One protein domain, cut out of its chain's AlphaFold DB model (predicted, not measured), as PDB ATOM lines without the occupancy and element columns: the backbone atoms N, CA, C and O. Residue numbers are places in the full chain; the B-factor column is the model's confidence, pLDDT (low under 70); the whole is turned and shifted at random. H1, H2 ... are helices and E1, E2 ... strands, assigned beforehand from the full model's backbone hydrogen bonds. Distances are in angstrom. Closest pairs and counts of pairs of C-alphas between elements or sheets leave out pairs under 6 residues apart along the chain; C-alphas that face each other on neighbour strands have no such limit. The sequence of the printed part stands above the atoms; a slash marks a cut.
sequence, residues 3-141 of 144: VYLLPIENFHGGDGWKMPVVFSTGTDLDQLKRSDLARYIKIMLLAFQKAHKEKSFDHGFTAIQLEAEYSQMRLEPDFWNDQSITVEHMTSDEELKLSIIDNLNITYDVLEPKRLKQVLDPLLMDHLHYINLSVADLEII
ATOM      1  N   VAL A   3      37.013   2.139 -31.875       89.75
ATOM      2  CA  VAL A   3      37.166   1.399 -30.615       89.75
ATOM      3  C   VAL A   3      35.947   0.513 -30.405       89.75
ATOM      4  O   VAL A   3      34.807   0.960 -30.568       89.75
ATOM      5  N   TYR A   4      36.200  -0.734 -30.035       90.88
ATOM      6  CA  TYR A   4      35.194  -1.765 -29.859       90.88
ATOM      7  C   TYR A   4      35.396  -2.504 -28.541       90.88
ATOM      8  O   TYR A   4      36.504  -2.610 -28.019       90.88
ATOM      9  N   LEU A   5      34.291  -3.029 -28.029       90.19
ATOM     10  CA  LEU A   5      34.240  -3.974 -26.931       90.19
ATOM     11  C   LEU A   5      33.975  -5.365 -27.510       90.19
ATOM     12  O   LEU A   5      32.929  -5.552 -28.121       90.19
ATOM     13  N   LEU A   6      34.883  -6.315 -27.320       90.56
ATOM     14  CA  LEU A   6      34.720  -7.724 -27.670       90.56
ATOM     15  C   LEU A   6      34.232  -8.487 -26.428       90.56
ATOM     16  O   LEU A   6      35.023  -8.691 -25.502       90.56
ATOM     17  N   PRO A   7      32.948  -8.868 -26.343       88.62
ATOM     18  CA  PRO A   7      32.443  -9.620 -25.201       88.62
ATOM     19  C   PRO A   7      32.927 -11.074 -25.263       88.62
ATOM     20  O   PRO A   7      32.874 -11.696 -26.323       88.62
ATOM     21  N   ILE A   8      33.387 -11.605 -24.126       86.88
ATOM     22  CA  ILE A   8      33.881 -12.982 -24.004       86.88
ATOM     23  C   ILE A   8      33.261 -13.631 -22.765       86.88
ATOM     24  O   ILE A   8      33.320 -13.070 -21.666       86.88
ATOM     25  N   GLU A   9      32.715 -14.831 -22.932       84.62
ATOM     26  CA  GLU A   9      32.220 -15.677 -21.847       84.62
ATOM     27  C   GLU A   9      33.085 -16.933 -21.705       84.62
ATOM     28  O   GLU A   9      33.446 -17.564 -22.692       84.62
ATOM     29  N   ASN A  10      33.425 -17.305 -20.468       77.06
ATOM     30  CA  ASN A  10      34.175 -18.522 -20.142       77.06
ATOM     31  C   ASN A  10      33.301 -19.435 -19.266       77.06
ATOM     32  O   ASN A  10      32.785 -18.999 -18.230       77.06
ATOM     33  N   PHE A  11      33.159 -20.702 -19.664       65.50
ATOM     34  CA  PHE A  11      32.249 -21.668 -19.038       65.50
ATOM     35  C   PHE A  11      32.820 -22.417 -17.822       65.50
ATOM     36  O   PHE A  11      32.090 -23.172 -17.182       65.50
ATOM     37  N   HIS A  12      34.082 -22.202 -17.431       58.75
ATOM     38  CA  HIS A  12      34.710 -22.965 -16.342       58.75
ATOM     39  C   HIS A  12      34.510 -22.426 -14.915       58.75
ATOM     40  O   HIS A  12      35.125 -22.928 -13.979       58.75
ATOM     41  N   GLY A  13      33.604 -21.466 -14.699       48.22
ATOM     42  CA  GLY A  13      33.109 -21.141 -13.349       48.22
ATOM     43  C   GLY A  13      34.162 -20.651 -12.342       48.22
ATOM     44  O   GLY A  13      33.939 -20.755 -11.140       48.22
ATOM     45  N   GLY A  14      35.291 -20.118 -12.813       50.47
ATOM     46  CA  GLY A  14      36.319 -19.477 -11.987       50.47
ATOM     47  C   GLY A  14      36.493 -17.995 -12.327       50.47
ATOM     48  O   GLY A  14      36.133 -17.555 -13.419       50.47
ATOM     49  N   ASP A  15      37.098 -17.235 -11.412       48.34
ATOM     50  CA  ASP A  15      37.360 -15.784 -11.525       48.34
ATOM     51  C   ASP A  15      38.320 -15.384 -12.668       48.34
ATOM     52  O   ASP A  15      38.650 -14.212 -12.829       48.34
ATOM     53  N   GLY A  16      38.807 -16.334 -13.468       51.12
ATOM     54  CA  GLY A  16      39.978 -16.117 -14.314       51.12
ATOM     55  C   GLY A  16      39.758 -15.241 -15.545       51.12
ATOM     56  O   GLY A  16      40.664 -14.497 -15.902       51.12
ATOM     57  N   TRP A  17      38.613 -15.340 -16.230       58.25
ATOM     58  CA  TRP A  17      38.574 -14.942 -17.647       58.25
ATOM     59  C   TRP A  17      37.210 -14.445 -18.154       58.25
ATOM     60  O   TRP A  17      36.784 -14.751 -19.264       58.25
ATOM     61  N   LYS A  18      36.512 -13.647 -17.339       57.47
ATOM     62  CA  LYS A  18      35.420 -12.786 -17.821       57.47
ATOM     63  C   LYS A  18      35.989 -11.397 -18.070       57.47
ATOM     64  O   LYS A  18      36.113 -10.607 -17.140       57.47
ATOM     65  N   MET A  19      36.358 -11.095 -19.307       69.00
ATOM     66  CA  MET A  19      36.692  -9.732 -19.700       69.00
ATOM     67  C   MET A  19      35.899  -9.394 -20.947       69.00
ATOM     68  O   MET A  19      35.988 -10.124 -21.933       69.00
ATOM     69  N   PRO A  20      35.178  -8.272 -20.978       72.00
ATOM     70  CA  PRO A  20      35.044  -7.625 -22.256       72.00
ATOM     71  C   PRO A  20      36.435  -7.075 -22.634       72.00
ATOM     72  O   PRO A  20      37.040  -6.308 -21.883       72.00
ATOM     73  N   VAL A  21      36.978  -7.510 -23.770       84.50
ATOM     74  CA  VAL A  21      38.262  -7.028 -24.300       84.50
ATOM     75  C   VAL A  21      38.005  -5.731 -25.047       84.50
ATOM     76  O   VAL A  21      37.187  -5.689 -25.963       84.50
ATOM     77  N   VAL A  22      38.689  -4.655 -24.674       87.62
ATOM     78  CA  VAL A  22      38.613  -3.410 -25.439       87.62
ATOM     79  C   VAL A  22      39.691  -3.461 -26.500       87.62
ATOM     80  O   VAL A  22      40.851  -3.724 -26.196       87.62
ATOM     81  N   PHE A  23      39.339  -3.176 -27.746       89.31
ATOM     82  CA  PHE A  23      40.340  -3.083 -28.792       89.31
ATOM     83  C   PHE A  23      40.083  -1.936 -29.755       89.31
ATOM     84  O   PHE A  23      38.946  -1.510 -29.972       89.31
ATOM     85  N   SER A  24      41.161  -1.426 -30.341       89.81
ATOM     86  CA  SER A  24      41.094  -0.453 -31.423       89.81
ATOM     87  C   SER A  24      41.585  -1.027 -32.737       89.81
ATOM     88  O   SER A  24      42.520  -1.821 -32.779       89.81
ATOM     89  N   THR A  25      40.980  -0.567 -33.825       90.06
ATOM     90  CA  THR A  25      41.384  -0.916 -35.186       90.06
ATOM     91  C   THR A  25      41.241   0.290 -36.117       90.06
ATOM     92  O   THR A  25      40.469   1.226 -35.872       90.06
ATOM     93  N   GLY A  26      42.031   0.299 -37.191       87.62
ATOM     94  CA  GLY A  26      41.883   1.252 -38.292       87.62
ATOM     95  C   GLY A  26      40.650   0.990 -39.162       87.62
ATOM     96  O   GLY A  26      40.251   1.876 -39.914       87.62
ATOM     97  N   THR A  27      40.038  -0.190 -39.043       89.12
ATOM     98  CA  THR A  27      38.919  -0.647 -39.876       89.12
ATOM     99  C   THR A  27      37.575  -0.411 -39.188       89.12
ATOM    100  O   THR A  27      37.422  -0.750 -38.017       89.12
ATOM    101  N   ASP A  28      36.590   0.141 -39.903       91.69
ATOM    102  CA  ASP A  28      35.217   0.237 -39.390       91.69
ATOM    103  C   ASP A  28      34.536  -1.136 -39.487       91.69
ATOM    104  O   ASP A  28      34.181  -1.587 -40.577       91.69
ATOM    105  N   LEU A  29      34.379  -1.812 -38.350       91.25
ATOM    106  CA  LEU A  29      33.786  -3.147 -38.282       91.25
ATOM    107  C   LEU A  29      32.289  -3.170 -38.597       91.25
ATOM    108  O   LEU A  29      31.812  -4.185 -39.097       91.25
ATOM    109  N   ASP A  30      31.564  -2.067 -38.373       88.19
ATOM    110  CA  ASP A  30      30.128  -2.002 -38.675       88.19
ATOM    111  C   ASP A  30      29.911  -2.058 -40.193       88.19
ATOM    112  O   ASP A  30      28.992  -2.708 -40.695       88.19
ATOM    113  N   GLN A  31      30.790  -1.375 -40.934       89.44
ATOM    114  CA  GLN A  31      30.823  -1.434 -42.390       89.44
ATOM    115  C   GLN A  31      31.398  -2.769 -42.872       89.44
ATOM    116  O   GLN A  31      30.833  -3.375 -43.782       89.44
ATOM    117  N   LEU A  32      32.487  -3.237 -42.251       87.94
ATOM    118  CA  LEU A  32      33.185  -4.451 -42.667       87.94
ATOM    119  C   LEU A  32      32.288  -5.685 -42.594       87.94
ATOM    120  O   LEU A  32      32.277  -6.451 -43.548       87.94
ATOM    121  N   LYS A  33      31.488  -5.840 -41.530       86.31
ATOM    122  CA  LYS A  33      30.541  -6.961 -41.394       86.31
ATOM    123  C   LYS A  33      29.639  -7.106 -42.625       86.31
ATOM    124  O   LYS A  33      29.325  -8.216 -43.038       86.31
ATOM    125  N   ARG A  34      29.238  -5.982 -43.230       82.38
ATOM    126  CA  ARG A  34      28.347  -5.946 -44.400       82.38
ATOM    127  C   ARG A  34      29.073  -6.174 -45.721       82.38
ATOM    128  O   ARG A  34      28.458  -6.658 -46.662       82.38
ATOM    129  N   SER A  35      30.333  -5.755 -45.818       82.44
ATOM    130  CA  SER A  35      31.095  -5.809 -47.069       82.44
ATOM    131  C   SER A  35      31.984  -7.044 -47.201       82.44
ATOM    132  O   SER A  35      32.273  -7.449 -48.318       82.44
ATOM    133  N   ASP A  36      32.466  -7.591 -46.083       81.94
ATOM    134  CA  ASP A  36      33.466  -8.659 -46.022       81.94
ATOM    135  C   ASP A  36      33.390  -9.380 -44.660       81.94
ATOM    136  O   ASP A  36      34.120  -9.082 -43.704       81.94
ATOM    137  N   LEU A  37      32.449 -10.324 -44.566       79.69
ATOM    138  CA  LEU A  37      32.173 -11.073 -43.339       79.69
ATOM    139  C   LEU A  37      33.359 -11.946 -42.911       79.69
ATOM    140  O   LEU A  37      33.647 -12.065 -41.720       79.69
ATOM    141  N   ALA A  38      34.087 -12.519 -43.873       79.56
ATOM    142  CA  ALA A  38      35.247 -13.357 -43.594       79.56
ATOM    143  C   ALA A  38      36.342 -12.556 -42.884       79.56
ATOM    144  O   ALA A  38      36.870 -12.976 -41.849       79.56
ATOM    145  N   ARG A  39      36.639 -11.351 -43.381       83.75
ATOM    146  CA  ARG A  39      37.602 -10.460 -42.737       83.75
ATOM    147  C   ARG A  39      37.107  -9.932 -41.396       83.75
ATOM    148  O   ARG A  39      37.915  -9.764 -40.485       83.75
ATOM    149  N   TYR A  40      35.805  -9.705 -41.244       87.81
ATOM    150  CA  TYR A  40      35.208  -9.368 -39.950       87.81
ATOM    151  C   TYR A  40      35.449 -10.472 -38.905       87.81
ATOM    152  O   TYR A  40      35.989 -10.184 -37.834       87.81
ATOM    153  N   ILE A  41      35.169 -11.735 -39.246       85.25
ATOM    154  CA  ILE A  41      35.411 -12.898 -38.375       85.25
ATOM    155  C   ILE A  41      36.903 -13.024 -38.028       85.25
ATOM    156  O   ILE A  41      37.261 -13.220 -36.865       85.25
ATOM    157  N   LYS A  42      37.795 -12.840 -39.009       85.88
ATOM    158  CA  LYS A  42      39.251 -12.840 -38.783       85.88
ATOM    159  C   LYS A  42      39.697 -11.776 -37.784       85.88
ATOM    160  O   LYS A  42      40.561 -12.054 -36.955       85.88
ATOM    161  N   ILE A  43      39.111 -10.575 -37.818       89.19
ATOM    162  CA  ILE A  43      39.420  -9.527 -36.834       89.19
ATOM    163  C   ILE A  43      38.948  -9.929 -35.434       89.19
ATOM    164  O   ILE A  43      39.689  -9.708 -34.476       89.19
ATOM    165  N   MET A  44      37.760 -10.530 -35.302       89.44
ATOM    166  CA  MET A  44      37.274 -11.037 -34.010       89.44
ATOM    167  C   MET A  44      38.244 -12.064 -33.418       89.44
ATOM    168  O   MET A  44      38.646 -11.933 -32.261       89.44
ATOM    169  N   LEU A  45      38.674 -13.035 -34.232       86.88
ATOM    170  CA  LEU A  45      39.666 -14.033 -33.834       86.88
ATOM    171  C   LEU A  45      40.977 -13.371 -33.424       86.88
ATOM    172  O   LEU A  45      41.450 -13.594 -32.318       86.88
ATOM    173  N   LEU A  46      41.546 -12.515 -34.266       87.56
ATOM    174  CA  LEU A  46      42.817 -11.845 -33.995       87.56
ATOM    175  C   LEU A  46      42.790 -11.024 -32.694       87.56
ATOM    176  O   LEU A  46      43.739 -11.084 -31.909       87.56
ATOM    177  N   ALA A  47      41.706 -10.282 -32.445       89.25
ATOM    178  CA  ALA A  47      41.518  -9.528 -31.207       89.25
ATOM    179  C   ALA A  47      41.509 -10.455 -29.982       89.25
ATOM    180  O   ALA A  47      42.224 -10.200 -29.011       89.25
ATOM    181  N   PHE A  48      40.765 -11.561 -30.056       86.88
ATOM    182  CA  PHE A  48      40.736 -12.577 -29.010       86.88
ATOM    183  C   PHE A  48      42.107 -13.234 -28.795       86.88
ATOM    184  O   PHE A  48      42.579 -13.324 -27.666       86.88
ATOM    185  N   GLN A  49      42.789 -13.648 -29.865       83.62
ATOM    186  CA  GLN A  49      44.095 -14.307 -29.790       83.62
ATOM    187  C   GLN A  49      45.153 -13.422 -29.135       83.62
ATOM    188  O   GLN A  49      45.948 -13.906 -28.329       83.62
ATOM    189  N   LYS A  50      45.164 -12.125 -29.465       84.62
ATOM    190  CA  LYS A  50      46.055 -11.162 -28.815       84.62
ATOM    191  C   LYS A  50      45.750 -11.033 -27.325       84.62
ATOM    192  O   LYS A  50      46.677 -11.128 -26.528       84.62
ATOM    193  N   ALA A  51      44.472 -10.922 -26.959       82.88
ATOM    194  CA  ALA A  51      44.055 -10.860 -25.555       82.88
ATOM    195  C   ALA A  51      44.479 -12.112 -24.786       82.88
ATOM    196  O   ALA A  51      44.960 -12.046 -23.657       82.88
ATOM    197  N   HIS A  52      44.329 -13.264 -25.438       80.50
ATOM    198  CA  HIS A  52      44.664 -14.559 -24.878       80.50
ATOM    199  C   HIS A  52      46.154 -14.717 -24.605       80.50
ATOM    200  O   HIS A  52      46.538 -15.095 -23.499       80.50
ATOM    201  N   LYS A  53      47.006 -14.351 -25.566       76.75
ATOM    202  CA  LYS A  53      48.464 -14.472 -25.436       76.75
ATOM    203  C   LYS A  53      49.073 -13.569 -24.365       76.75
ATOM    204  O   LYS A  53      50.074 -13.945 -23.768       76.75
ATOM    205  N   GLU A  54      48.493 -12.401 -24.090       73.94
ATOM    206  CA  GLU A  54      48.999 -11.519 -23.026       73.94
ATOM    207  C   GLU A  54      48.754 -12.071 -21.610       73.94
ATOM    208  O   GLU A  54      49.393 -11.627 -20.654       73.94
ATOM    209  N   LYS A  55      47.833 -13.033 -21.451       64.62
ATOM    210  CA  LYS A  55      47.400 -13.555 -20.143       64.62
ATOM    211  C   LYS A  55      47.707 -15.035 -19.921       64.62
ATOM    212  O   LYS A  55      47.936 -15.424 -18.777       64.62
ATOM    213  N   SER A  56      47.712 -15.840 -20.977       58.09
ATOM    214  CA  SER A  56      47.913 -17.287 -20.923       58.09
ATOM    215  C   SER A  56      49.231 -17.647 -21.606       58.09
ATOM    216  O   SER A  56      49.457 -17.277 -22.755       58.09
ATOM    217  N   PHE A  57      50.109 -18.363 -20.898       52.75
ATOM    218  CA  PHE A  57      51.396 -18.843 -21.413       52.75
ATOM    219  C   PHE A  57      51.204 -19.656 -22.705       52.75
ATOM    220  O   PHE A  57      50.741 -20.780 -22.617       52.75
ATOM    221  N   ASP A  58      51.539 -19.102 -23.876       54.88
ATOM    222  CA  ASP A  58      51.701 -19.778 -25.186       54.88
ATOM    223  C   ASP A  58      50.830 -21.034 -25.442       54.88
ATOM    224  O   ASP A  58      51.279 -22.064 -25.952       54.88
ATOM    225  N   HIS A  59      49.545 -20.966 -25.100       58.53
ATOM    226  CA  HIS A  59      48.594 -22.033 -25.382       58.53
ATOM    227  C   HIS A  59      47.849 -21.691 -26.673       58.53
ATOM    228  O   HIS A  59      47.215 -20.642 -26.789       58.53
ATOM    229  N   GLY A  60      47.986 -22.572 -27.666       67.00
ATOM    230  CA  GLY A  60      47.217 -22.524 -28.904       67.00
ATOM    231  C   GLY A  60      45.761 -22.943 -28.694       67.00
ATOM    232  O   GLY A  60      45.341 -23.269 -27.581       67.00
ATOM    233  N   PHE A  61      45.005 -22.940 -29.790       75.44
ATOM    234  CA  PHE A  61      43.603 -23.355 -29.814       75.44
ATOM    235  C   PHE A  61      43.481 -24.746 -30.425       75.44
ATOM    236  O   PHE A  61      44.136 -25.045 -31.424       75.44
ATOM    237  N   THR A  62      42.647 -25.583 -29.818       78.25
ATOM    238  CA  THR A  62      42.352 -26.946 -30.278       78.25
ATOM    239  C   THR A  62      41.133 -26.983 -31.188       78.25
ATOM    240  O   THR A  62      41.064 -27.826 -32.079       78.25
ATOM    241  N   ALA A  63      40.186 -26.062 -30.998       77.69
ATOM    242  CA  ALA A  63      39.009 -25.934 -31.842       77.69
ATOM    243  C   ALA A  63      38.537 -24.479 -31.923       77.69
ATOM    244  O   ALA A  63      38.618 -23.727 -30.953       77.69
ATOM    245  N   ILE A  64      38.019 -24.103 -33.088       78.50
ATOM    246  CA  ILE A  64      37.293 -22.857 -33.325       78.50
ATOM    247  C   ILE A  64      36.015 -23.251 -34.057       78.50
ATOM    248  O   ILE A  64      36.071 -23.980 -35.046       78.50
ATOM    249  N   GLN A  65      34.881 -22.781 -33.561       79.88
ATOM    250  CA  GLN A  65      33.568 -23.002 -34.138       79.88
ATOM    251  C   GLN A  65      32.891 -21.652 -34.361       79.88
ATOM    252  O   GLN A  65      32.757 -20.877 -33.420       79.88
ATOM    253  N   LEU A  66      32.444 -21.375 -35.587       80.12
ATOM    254  CA  LEU A  66      31.513 -20.273 -35.843       80.12
ATOM    255  C   LEU A  66      30.085 -20.769 -35.633       80.12
ATOM    256  O   LEU A  66      29.717 -21.814 -36.165       80.12
ATOM    257  N   GLU A  67      29.301 -20.009 -34.883       77.88
ATOM    258  CA  GLU A  67      27.863 -20.159 -34.731       77.88
ATOM    259  C   GLU A  67      27.189 -18.895 -35.262       77.88
ATOM    260  O   GLU A  67      27.548 -17.781 -34.878       77.88
ATOM    261  N   ALA A  68      26.216 -19.078 -36.148       71.06
ATOM    262  CA  ALA A  68      25.349 -18.015 -36.637       71.06
ATOM    263  C   ALA A  68      23.910 -18.322 -36.223       71.06
ATOM    264  O   ALA A  68      23.384 -19.391 -36.552       71.06
ATOM    265  N   GLU A  69      23.280 -17.408 -35.480       64.62
ATOM    266  CA  GLU A  69      21.997 -17.685 -34.818       64.62
ATOM    267  C   GLU A  69      20.869 -18.041 -35.798       64.62
ATOM    268  O   GLU A  69      20.021 -18.879 -35.485       64.62
ATOM    269  N   TYR A  70      20.865 -17.448 -36.995       58.78
ATOM    270  CA  TYR A  70      19.769 -17.618 -37.953       58.78
ATOM    271  C   TYR A  70      20.004 -18.724 -38.988       58.78
ATOM    272  O   TYR A  70      19.045 -19.399 -39.364       58.78
ATOM    273  N   SER A  71      21.244 -18.950 -39.433       54.62
ATOM    274  CA  SER A  71      21.561 -19.978 -40.436       54.62
ATOM    275  C   SER A  71      21.983 -21.325 -39.847       54.62
ATOM    276  O   SER A  71      22.074 -22.298 -40.596       54.62
ATOM    277  N   GLN A  72      22.231 -21.416 -38.530       51.88
ATOM    278  CA  GLN A  72      22.760 -22.619 -37.863       51.88
ATOM    279  C   GLN A  72      24.014 -23.189 -38.552       51.88
ATOM    280  O   GLN A  72      24.273 -24.394 -38.514       51.88
ATOM    281  N   MET A  73      24.798 -22.332 -39.212       50.28
ATOM    282  CA  MET A  73      26.027 -22.745 -39.875       50.28
ATOM    283  C   MET A  73      27.135 -22.976 -38.855       50.28
ATOM    284  O   MET A  73      27.316 -22.191 -37.927       50.28
ATOM    285  N   ARG A  74      27.876 -24.069 -39.060       49.62
ATOM    286  CA  ARG A  74      29.023 -24.482 -38.256       49.62
ATOM    287  C   ARG A  74      30.258 -24.482 -39.150       49.62
ATOM    288  O   ARG A  74      30.334 -25.299 -40.064       49.62
ATOM    289  N   LEU A  75      31.201 -23.576 -38.906       49.97
ATOM    290  CA  LEU A  75      32.517 -23.633 -39.556       49.97
ATOM    291  C   LEU A  75      33.479 -24.418 -38.662       49.97
ATOM    292  O   LEU A  75      33.582 -24.124 -37.471       49.97
ATOM    293  N   GLU A  76      34.128 -25.432 -39.233       45.16
ATOM    294  CA  GLU A  76      35.098 -26.285 -38.542       45.16
ATOM    295  C   GLU A  76      36.517 -25.668 -38.525       45.16
ATOM    296  O   GLU A  76      36.798 -24.754 -39.302       45.16
ATOM    297  N   PRO A  77      37.427 -26.149 -37.649       40.72
ATOM    298  CA  PRO A  77      38.699 -25.495 -37.304       40.72
ATOM    299  C   PRO A  77      39.754 -25.384 -38.415       40.72
ATOM    300  O   PRO A  77      40.851 -24.894 -38.144       40.72
ATOM    301  N   ASP A  78      39.460 -25.788 -39.653       41.94
ATOM    302  CA  ASP A  78      40.374 -25.734 -40.809       41.94
ATOM    303  C   ASP A  78      40.582 -24.296 -41.351       41.94
ATOM    304  O   ASP A  78      40.925 -24.065 -42.507       41.94
ATOM    305  N   PHE A  79      40.416 -23.304 -40.471       44.72
ATOM    306  CA  PHE A  79      40.440 -21.858 -40.707       44.72
ATOM    307  C   PHE A  79      41.784 -21.330 -41.252       44.72
ATOM    308  O   PHE A  79      41.875 -20.178 -41.667       44.72
ATOM    309  N   TRP A  80      42.829 -22.163 -41.232       39.94
ATOM    310  CA  TRP A  80      44.178 -21.844 -41.711       39.94
ATOM    311  C   TRP A  80      44.502 -22.437 -43.091       39.94
ATOM    312  O   TRP A  80      45.579 -22.165 -43.612       39.94
ATOM    313  N   ASN A  81      43.609 -23.245 -43.672       34.09
ATOM    314  CA  ASN A  81      43.826 -23.943 -44.941       34.09
ATOM    315  C   ASN A  81      42.954 -23.350 -46.053       34.09
ATOM    316  O   ASN A  81      42.037 -24.033 -46.478       34.09
ATOM    317  N   ASP A  82      43.203 -22.111 -46.503       41.59
ATOM    318  CA  ASP A  82      42.707 -21.488 -47.759       41.59
ATOM    319  C   ASP A  82      41.228 -21.718 -48.172       41.59
ATOM    320  O   ASP A  82      40.827 -21.440 -49.305       41.59
ATOM    321  N   GLN A  83      40.370 -22.220 -47.282       36.94
ATOM    322  CA  GLN A  83      38.983 -22.531 -47.575       36.94
ATOM    323  C   GLN A  83      38.191 -21.252 -47.374       36.94
ATOM    324  O   GLN A  83      37.892 -20.835 -46.254       36.94
ATOM    325  N   SER A  84      37.872 -20.616 -48.500       43.66
ATOM    326  CA  SER A  84      36.932 -19.509 -48.574       43.66
ATOM    327  C   SER A  84      35.672 -19.876 -47.794       43.66
ATOM    328  O   SER A  84      34.974 -20.823 -48.162       43.66
ATOM    329  N   ILE A  85      35.375 -19.125 -46.732       46.91
ATOM    330  CA  ILE A  85      34.061 -19.161 -46.093       46.91
ATOM    331  C   ILE A  85      33.057 -18.913 -47.215       46.91
ATOM    332  O   ILE A  85      33.058 -17.834 -47.808       46.91
ATOM    333  N   THR A  86      32.242 -19.903 -47.567       43.12
ATOM    334  CA  THR A  86      31.181 -19.724 -48.557       43.12
ATOM    335  C   THR A  86      30.111 -18.846 -47.919       43.12
ATOM    336  O   THR A  86      29.167 -19.320 -47.295       43.12
ATOM    337  N   VAL A  87      30.283 -17.528 -48.067       49.94
ATOM    338  CA  VAL A  87      29.406 -16.462 -47.544       49.94
ATOM    339  C   VAL A  87      28.013 -16.485 -48.200       49.94
ATOM    340  O   VAL A  87      27.153 -15.678 -47.875       49.94
ATOM    341  N   GLU A  88      27.761 -17.423 -49.118       46.16
ATOM    342  CA  GLU A  88      26.558 -17.508 -49.952       46.16
ATOM    343  C   GLU A  88      25.246 -17.660 -49.159       46.16
ATOM    344  O   GLU A  88      24.172 -17.460 -49.721       46.16
ATOM    345  N   HIS A  89      25.314 -17.953 -47.855       46.75
ATOM    346  CA  HIS A  89      24.137 -18.136 -47.003       46.75
ATOM    347  C   HIS A  89      24.103 -17.259 -45.743       46.75
ATOM    348  O   HIS A  89      23.129 -17.348 -45.001       46.75
ATOM    349  N   MET A  90      25.110 -16.410 -45.503       52.62
ATOM    350  CA  MET A  90      25.135 -15.536 -44.325       52.62
ATOM    351  C   MET A  90      24.643 -14.144 -44.714       52.62
ATOM    352  O   MET A  90      25.303 -13.417 -45.462       52.62
ATOM    353  N   THR A  91      23.459 -13.761 -44.242       55.03
ATOM    354  CA  THR A  91      22.978 -12.385 -44.407       55.03
ATOM    355  C   THR A  91      23.710 -11.471 -43.419       55.03
ATOM    356  O   THR A  91      24.091 -11.880 -42.327       55.03
ATOM    357  N   SER A  92      23.922 -10.199 -43.771       56.72
ATOM    358  CA  SER A  92      24.639  -9.238 -42.906       56.72
ATOM    359  C   SER A  92      23.984  -8.993 -41.538       56.72
ATOM    360  O   SER A  92      24.588  -8.352 -40.675       56.72
ATOM    361  N   ASP A  93      22.748  -9.460 -41.377       65.50
ATOM    362  CA  ASP A  93      21.931  -9.330 -40.175       65.50
ATOM    363  C   ASP A  93      22.122 -10.511 -39.207       65.50
ATOM    364  O   ASP A  93      21.519 -10.520 -38.137       65.50
ATOM    365  N   GLU A  94      22.961 -11.494 -39.548       68.75
ATOM    366  CA  GLU A  94      23.249 -12.615 -38.657       68.75
ATOM    367  C   GLU A  94      24.039 -12.186 -37.426       68.75
ATOM    368  O   GLU A  94      25.041 -11.482 -37.548       68.75
ATOM    369  N   GLU A  95      23.604 -12.625 -36.242       80.44
ATOM    370  CA  GLU A  95      24.425 -12.550 -35.036       80.44
ATOM    371  C   GLU A  95      25.429 -13.708 -35.036       80.44
ATOM    372  O   GLU A  95      25.055 -14.883 -35.125       80.44
ATOM    373  N   LEU A  96      26.714 -13.352 -34.971       84.44
ATOM    374  CA  LEU A  96      27.839 -14.275 -34.969       84.44
ATOM    375  C   LEU A  96      28.399 -14.500 -33.565       84.44
ATOM    376  O   LEU A  96      28.631 -13.565 -32.793       84.44
ATOM    377  N   LYS A  97      28.746 -15.752 -33.285       88.00
ATOM    378  CA  LYS A  97      29.501 -16.157 -32.102       88.00
ATOM    379  C   LYS A  97      30.614 -17.115 -32.498       88.00
ATOM    380  O   LYS A  97      30.398 -18.043 -33.268       88.00
ATOM    381  N   LEU A  98      31.805 -16.917 -31.946       86.69
ATOM    382  CA  LEU A  98      32.902 -17.870 -32.067       86.69
ATOM    383  C   LEU A  98      33.031 -18.643 -30.757       86.69
ATOM    384  O   LEU A  98      33.302 -18.036 -29.726       86.69
ATOM    385  N   SER A  99      32.872 -19.962 -30.795       87.00
ATOM    386  CA  SER A  99      33.214 -20.834 -29.673       87.00
ATOM    387  C   SER A  99      34.626 -21.375 -29.878       87.00
ATOM    388  O   SER A  99      34.914 -22.039 -30.874       87.00
ATOM    389  N   ILE A 100      35.539 -21.039 -28.976       85.00
ATOM    390  CA  ILE A 100      36.966 -21.339 -29.089       85.00
ATOM    391  C   ILE A 100      37.371 -22.217 -27.912       85.00
ATOM    392  O   ILE A 100      37.082 -21.881 -26.769       85.00
ATOM    393  N   ILE A 101      38.061 -23.322 -28.184       83.44
ATOM    394  CA  ILE A 101      38.612 -24.215 -27.162       83.44
ATOM    395  C   ILE A 101      40.134 -24.087 -27.185       83.44
ATOM    396  O   ILE A 101      40.757 -24.231 -28.241       83.44
ATOM    397  N   ASP A 102      40.748 -23.797 -26.039       80.81
ATOM    398  CA  ASP A 102      42.208 -23.751 -25.912       80.81
ATOM    399  C   ASP A 102      42.832 -25.138 -25.645       80.81
ATOM    400  O   ASP A 102      42.150 -26.155 -25.497       80.81
ATOM    401  N   ASN A 103      44.164 -25.197 -25.593       80.00
ATOM    402  CA  ASN A 103      44.907 -26.417 -25.254       80.00
ATOM    403  C   ASN A 103      44.683 -26.921 -23.814       80.00
ATOM    404  O   ASN A 103      45.084 -28.043 -23.501       80.00
ATOM    405  N   LEU A 104      44.072 -26.123 -22.937       79.00
ATOM    406  CA  LEU A 104      43.676 -26.518 -21.583       79.00
ATOM    407  C   LEU A 104      42.224 -27.023 -21.533       79.00
ATOM    408  O   LEU A 104      41.723 -27.318 -20.449       79.00
ATOM    409  N   ASN A 105      41.571 -27.173 -22.693       78.38
ATOM    410  CA  ASN A 105      40.152 -27.499 -22.846       78.38
ATOM    411  C   ASN A 105      39.207 -26.461 -22.218       78.38
ATOM    412  O   ASN A 105      38.091 -26.801 -21.820       78.38
ATOM    413  N   ILE A 106      39.627 -25.197 -22.136       80.06
ATOM    414  CA  ILE A 106      38.754 -24.100 -21.720       80.06
ATOM    415  C   ILE A 106      37.993 -23.596 -22.943       80.06
ATOM    416  O   ILE A 106      38.601 -23.250 -23.956       80.06
ATOM    417  N   THR A 107      36.667 -23.535 -22.824       84.56
ATOM    418  CA  THR A 107      35.780 -22.984 -23.854       84.56
ATOM    419  C   THR A 107      35.508 -21.504 -23.609       84.56
ATOM    420  O   THR A 107      35.095 -21.109 -22.511       84.56
ATOM    421  N   TYR A 108      35.673 -20.714 -24.665       85.38
ATOM    422  CA  TYR A 108      35.385 -19.289 -24.722       85.38
ATOM    423  C   TYR A 108      34.339 -19.012 -25.795       85.38
ATOM    424  O   TYR A 108      34.558 -19.340 -26.958       85.38
ATOM    425  N   ASP A 109      33.253 -18.347 -25.420       87.69
ATOM    426  CA  ASP A 109      32.291 -17.797 -26.370       87.69
ATOM    427  C   ASP A 109      32.628 -16.323 -26.613       87.69
ATOM    428  O   ASP A 109      32.530 -15.484 -25.717       87.69
ATOM    429  N   VAL A 110      33.066 -16.013 -27.831       88.69
ATOM    430  CA  VAL A 110      33.431 -14.672 -28.291       88.69
ATOM    431  C   VAL A 110      32.288 -14.121 -29.135       88.69
ATOM    432  O   VAL A 110      32.004 -14.621 -30.225       88.69
ATOM    433  N   LEU A 111      31.634 -13.083 -28.621       90.19
ATOM    434  CA  LEU A 111      30.482 -12.442 -29.253       90.19
ATOM    435  C   LEU A 111      30.914 -11.277 -30.152       90.19
ATOM    436  O   LEU A 111      32.052 -10.804 -30.094       90.19
ATOM    437  N   GLU A 112      29.981 -10.776 -30.961       90.94
ATOM    438  CA  GLU A 112      30.237  -9.652 -31.862       90.94
ATOM    439  C   GLU A 112      30.770  -8.392 -31.148       90.94
ATOM    440  O   GLU A 112      30.232  -7.972 -30.111       90.94
ATOM    441  N   PRO A 113      31.793  -7.727 -31.725       91.75
ATOM    442  CA  PRO A 113      32.286  -6.446 -31.249       91.75
ATOM    443  C   PRO A 113      31.202  -5.364 -31.194       91.75
ATOM    444  O   PRO A 113      30.550  -5.051 -32.188       91.75
ATOM    445  N   LYS A 114      31.083  -4.692 -30.047       90.75
ATOM    446  CA  LYS A 114      30.190  -3.543 -29.852       90.75
ATOM    447  C   LYS A 114      30.977  -2.246 -29.957       90.75
ATOM    448  O   LYS A 114      31.887  -2.000 -29.165       90.75
ATOM    449  N   ARG A 115      30.625  -1.391 -30.921       90.00
ATOM    450  CA  ARG A 115      31.289  -0.095 -31.111       90.00
ATOM    451  C   ARG A 115      31.073   0.823 -29.912       90.00
ATOM    452  O   ARG A 115      29.939   1.111 -29.526       90.00
ATOM    453  N   LEU A 116      32.165   1.357 -29.376       86.31
ATOM    454  CA  LEU A 116      32.126   2.347 -28.308       86.31
ATOM    455  C   LEU A 116      32.008   3.743 -28.927       86.31
ATOM    456  O   LEU A 116      32.905   4.226 -29.615       86.31
ATOM    457  N   LYS A 117      30.852   4.384 -28.720       72.19
ATOM    458  CA  LYS A 117      30.536   5.715 -29.275       72.19
ATOM    459  C   LYS A 117      31.203   6.866 -28.514       72.19
ATOM    460  O   LYS A 117      31.197   7.993 -28.997       72.19
ATOM    461  N   GLN A 118      31.741   6.592 -27.331       67.25
ATOM    462  CA  GLN A 118      32.430   7.554 -26.476       67.25
ATOM    463  C   GLN A 118      33.775   6.957 -26.061       67.25
ATOM    464  O   GLN A 118      33.900   5.735 -25.952       67.25
ATOM    465  N   VAL A 119      34.772   7.818 -25.851       62.38
ATOM    466  CA  VAL A 119      36.042   7.413 -25.237       62.38
ATOM    467  C   VAL A 119      35.698   6.850 -23.861       62.38
ATOM    468  O   VAL A 119      35.023   7.528 -23.086       62.38
ATOM    469  N   LEU A 120      36.083   5.598 -23.596       63.34
ATOM    470  CA  LEU A 120      35.949   5.012 -22.263       63.34
ATOM    471  C   LEU A 120      36.606   5.952 -21.256       63.34
ATOM    472  O   LEU A 120      37.668   6.505 -21.544       63.34
ATOM    473  N   ASP A 121      35.963   6.141 -20.105       60.53
ATOM    474  CA  ASP A 121      36.541   6.923 -19.015       60.53
ATOM    475  C   ASP A 121      37.995   6.458 -18.788       60.53
ATOM    476  O   ASP A 121      38.223   5.247 -18.707       60.53
ATOM    477  N   PRO A 122      38.987   7.364 -18.727       59.12
ATOM    478  CA  PRO A 122      40.370   6.996 -18.443       59.12
ATOM    479  C   PRO A 122      40.518   6.086 -17.212       59.12
ATOM    480  O   PRO A 122      41.331   5.168 -17.240       59.12
ATOM    481  N   LEU A 123      39.675   6.251 -16.183       56.75
ATOM    482  CA  LEU A 123      39.645   5.361 -15.015       56.75
ATOM    483  C   LEU A 123      39.166   3.939 -15.339       56.75
ATOM    484  O   LEU A 123      39.583   2.987 -14.690       56.75
ATOM    485  N   LEU A 124      38.289   3.773 -16.331       60.50
ATOM    486  CA  LEU A 124      37.866   2.456 -16.814       60.50
ATOM    487  C   LEU A 124      38.946   1.815 -17.688       60.50
ATOM    488  O   LEU A 124      39.112   0.601 -17.635       60.50
ATOM    489  N   MET A 125      39.696   2.606 -18.459       59.53
ATOM    490  CA  MET A 125      40.788   2.111 -19.307       59.53
ATOM    491  C   MET A 125      41.893   1.429 -18.490       59.53
ATOM    492  O   MET A 125      42.388   0.392 -18.919       59.53
ATOM    493  N   ASP A 126      42.212   1.935 -17.294       56.28
ATOM    494  CA  ASP A 126      43.210   1.330 -16.392       56.28
ATOM    495  C   ASP A 126      42.787  -0.051 -15.851       56.28
ATOM    496  O   ASP A 126      43.618  -0.843 -15.399       56.28
ATOM    497  N   HIS A 127      41.491  -0.359 -15.902       60.44
ATOM    498  CA  HIS A 127      40.919  -1.630 -15.455       60.44
ATOM    499  C   HIS A 127      40.494  -2.545 -16.609       60.44
ATOM    500  O   HIS A 127      40.095  -3.688 -16.373       60.44
ATOM    501  N   LEU A 128      40.581  -2.067 -17.850       67.06
ATOM    502  CA  LEU A 128      40.203  -2.811 -19.042       67.06
ATOM    503  C   LEU A 128      41.451  -3.303 -19.764       67.06
ATOM    504  O   LEU A 128      42.443  -2.596 -19.921       67.06
ATOM    505  N   HIS A 129      41.395  -4.543 -20.236       71.56
ATOM    506  CA  HIS A 129      42.447  -5.057 -21.094       71.56
ATOM    507  C   HIS A 129      42.291  -4.435 -22.481       71.56
ATOM    508  O   HIS A 129      41.334  -4.743 -23.197       71.56
ATOM    509  N   TYR A 130      43.192  -3.508 -22.807       81.25
ATOM    510  CA  TYR A 130      43.164  -2.746 -24.048       81.25
ATOM    511  C   TYR A 130      44.190  -3.270 -25.050       81.25
ATOM    512  O   TYR A 130      45.380  -3.335 -24.751       81.25
ATOM    513  N   ILE A 131      43.732  -3.562 -26.267       84.75
ATOM    514  CA  ILE A 131      44.559  -4.085 -27.356       84.75
ATOM    515  C   ILE A 131      44.482  -3.157 -28.558       84.75
ATOM    516  O   ILE A 131      43.405  -2.792 -29.024       84.75
ATOM    517  N   ASN A 132      45.631  -2.831 -29.140       86.31
ATOM    518  CA  ASN A 132      45.668  -2.139 -30.421       86.31
ATOM    519  C   ASN A 132      45.944  -3.130 -31.562       86.31
ATOM    520  O   ASN A 132      46.990  -3.787 -31.584       86.31
ATOM    521  N   LEU A 133      45.025  -3.209 -32.527       87.25
ATOM    522  CA  LEU A 133      45.249  -3.884 -33.802       87.25
ATOM    523  C   LEU A 133      45.912  -2.900 -34.768       87.25
ATOM    524  O   LEU A 133      45.273  -2.009 -35.338       87.25
ATOM    525  N   SER A 134      47.225  -3.046 -34.910       86.50
ATOM    526  CA  SER A 134      48.063  -2.250 -35.797       86.50
ATOM    527  C   SER A 134      47.822  -2.589 -37.269       86.50
ATOM    528  O   SER A 134      47.202  -3.595 -37.609       86.50
ATOM    529  N   VAL A 135      48.362  -1.761 -38.165       84.25
ATOM    530  CA  VAL A 135      48.305  -2.017 -39.613       84.25
ATOM    531  C   VAL A 135      48.918  -3.375 -39.961       84.25
ATOM    532  O   VAL A 135      48.309  -4.110 -40.728       84.25
ATOM    533  N   ALA A 136      50.049  -3.732 -39.343       83.94
ATOM    534  CA  ALA A 136      50.710  -5.018 -39.561       83.94
ATOM    535  C   ALA A 136      49.826  -6.201 -39.135       83.94
ATOM    536  O   ALA A 136      49.736  -7.193 -39.849       83.94
ATOM    537  N   ASP A 137      49.107  -6.077 -38.014       82.44
ATOM    538  CA  ASP A 137      48.178  -7.125 -37.575       82.44
ATOM    539  C   ASP A 137      47.031  -7.315 -38.578       82.44
ATOM    540  O   ASP A 137      46.598  -8.431 -38.850       82.44
ATOM    541  N   LEU A 138      46.551  -6.209 -39.151       81.44
ATOM    542  CA  LEU A 138      45.468  -6.214 -40.131       81.44
ATOM    543  C   LEU A 138      45.925  -6.619 -41.538       81.44
ATOM    544  O   LEU A 138      45.070  -6.882 -42.382       81.44
ATOM    545  N   GLU A 139      47.228  -6.623 -41.817       80.31
ATOM    546  CA  GLU A 139      47.798  -7.117 -43.076       80.31
ATOM    547  C   GLU A 139      47.842  -8.640 -43.123       80.31
ATOM    548  O   GLU A 139      47.590  -9.196 -44.181       80.31
ATOM    549  N   ILE A 140      48.032  -9.309 -41.981       71.62
ATOM    550  CA  ILE A 140      48.029 -10.782 -41.875       71.62
ATOM    551  C   ILE A 140      46.678 -11.389 -42.293       71.62
ATOM    552  O   ILE A 140      46.617 -12.535 -42.717       71.62
ATOM    553  N   ILE A 141      45.593 -10.622 -42.163       70.50
ATOM    554  CA  ILE A 141      44.218 -11.057 -42.458       70.50
ATOM    555  C   ILE A 141      43.678 -10.521 -43.793       70.50
ATOM    556  O   ILE A 141      42.498 -10.716 -44.093       70.50
TER     557      ILE A 141
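What this domain is: This is residues 3 to 141 of the 144 residues of an uncharacterized protein of Acinetobacter radioresistens DSM 6976 = NBRC 102413 = CIP 103788 (UniProt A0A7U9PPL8). A four-stranded sheet, E2 E6 E5 E4, and a three-stranded one, E1 E3 E7, are joined where E1 runs on into E2, and together they wrap partly round one long helix, H2, the core. H1 folds back on the first part of H2, H4 is near H2, and H3 is far out in the link from E6 to E7. The 139 printed residues hold four named helices and seven named strands, along the chain E1 E2 E3 H1 H2 E4 E5 E6 H3 E7 H4. The larger sheet is antiparallel, the smaller mixed; the class is mixed, helices and strands. The whole is compact and rounded, with a radius of gyration of the C-alphas of 14.9 A and spans of 44 by 34 by 29 A.

Where its parts are: Begin in the larger sheet with E4, residues 61 to 68, 20.2 A long; beside it look for E5, residues 96 to 102, 19.4 A, then E6, residues 107 to 111, 13.0 A, and E2, residues 8 to 10, 6.8 A. For the smaller sheet find C-alpha 3 at (37.166, 1.399, -30.615), where E1, residues 3 to 6, begins; E3 is residues 21 to 25 and E7 residues 130 to 132. H2, residues 37 to 55, runs 27.9 A from C-alpha 37 at (32.173, -11.073, -43.339). H1 is residues 29 to 35, H3 residues 122 to 125, and H4 residues 135 to 139, ending at C-alpha 139 (47.798, -7.117, -43.076).

How they stand to each other: E4, E5 and E6 form a meander, each strand the antiparallel neighbour of the one before; look at N 65 and O 99, 2.8 A, and N 100 and O 108, 2.8 A. E2 is antiparallel to E6, with N 9 and O 109 2.9 A apart. E3 is antiparallel to E1, N 4 and O 23 at 2.9 A, and parallel to E7, N 24 and O 131 at 2.9 A. H2 is on one face of each sheet, two layers in each case, at heights over the sheet of 9.3 A for the larger and 8.9 A for the smaller. The closest C-alphas of H2 and E3 are those of Phe 23 and Ala 47, 7.0 A. H1 and H2 form a helical hairpin and touch, H2 with residues 39 to 40 alone, closest at the C-alphas of Lys 33 and Tyr 40, 5.4 A. H4 is close to H2 but not clearly touching, the C-alphas of Ile 43 and Leu 138 being 7.6 A apart. H3 is apart from H2. Every O i to N i+4 pair is within hydrogen-bond range in H4, against 2 of 3 in H1 and 14 of 15 in H2; H3 is too short for such a pair.

The domain as a whole: The C-alphas farthest apart are those of Glu 88 and Leu 123, 43.8 A. The printed part has no cut. The link from E4 to E5, 27 residues, is long. Look for pLDDT under 70 at residues 11 to 19, 55 to 60, 69 to 94 and 118 to 128.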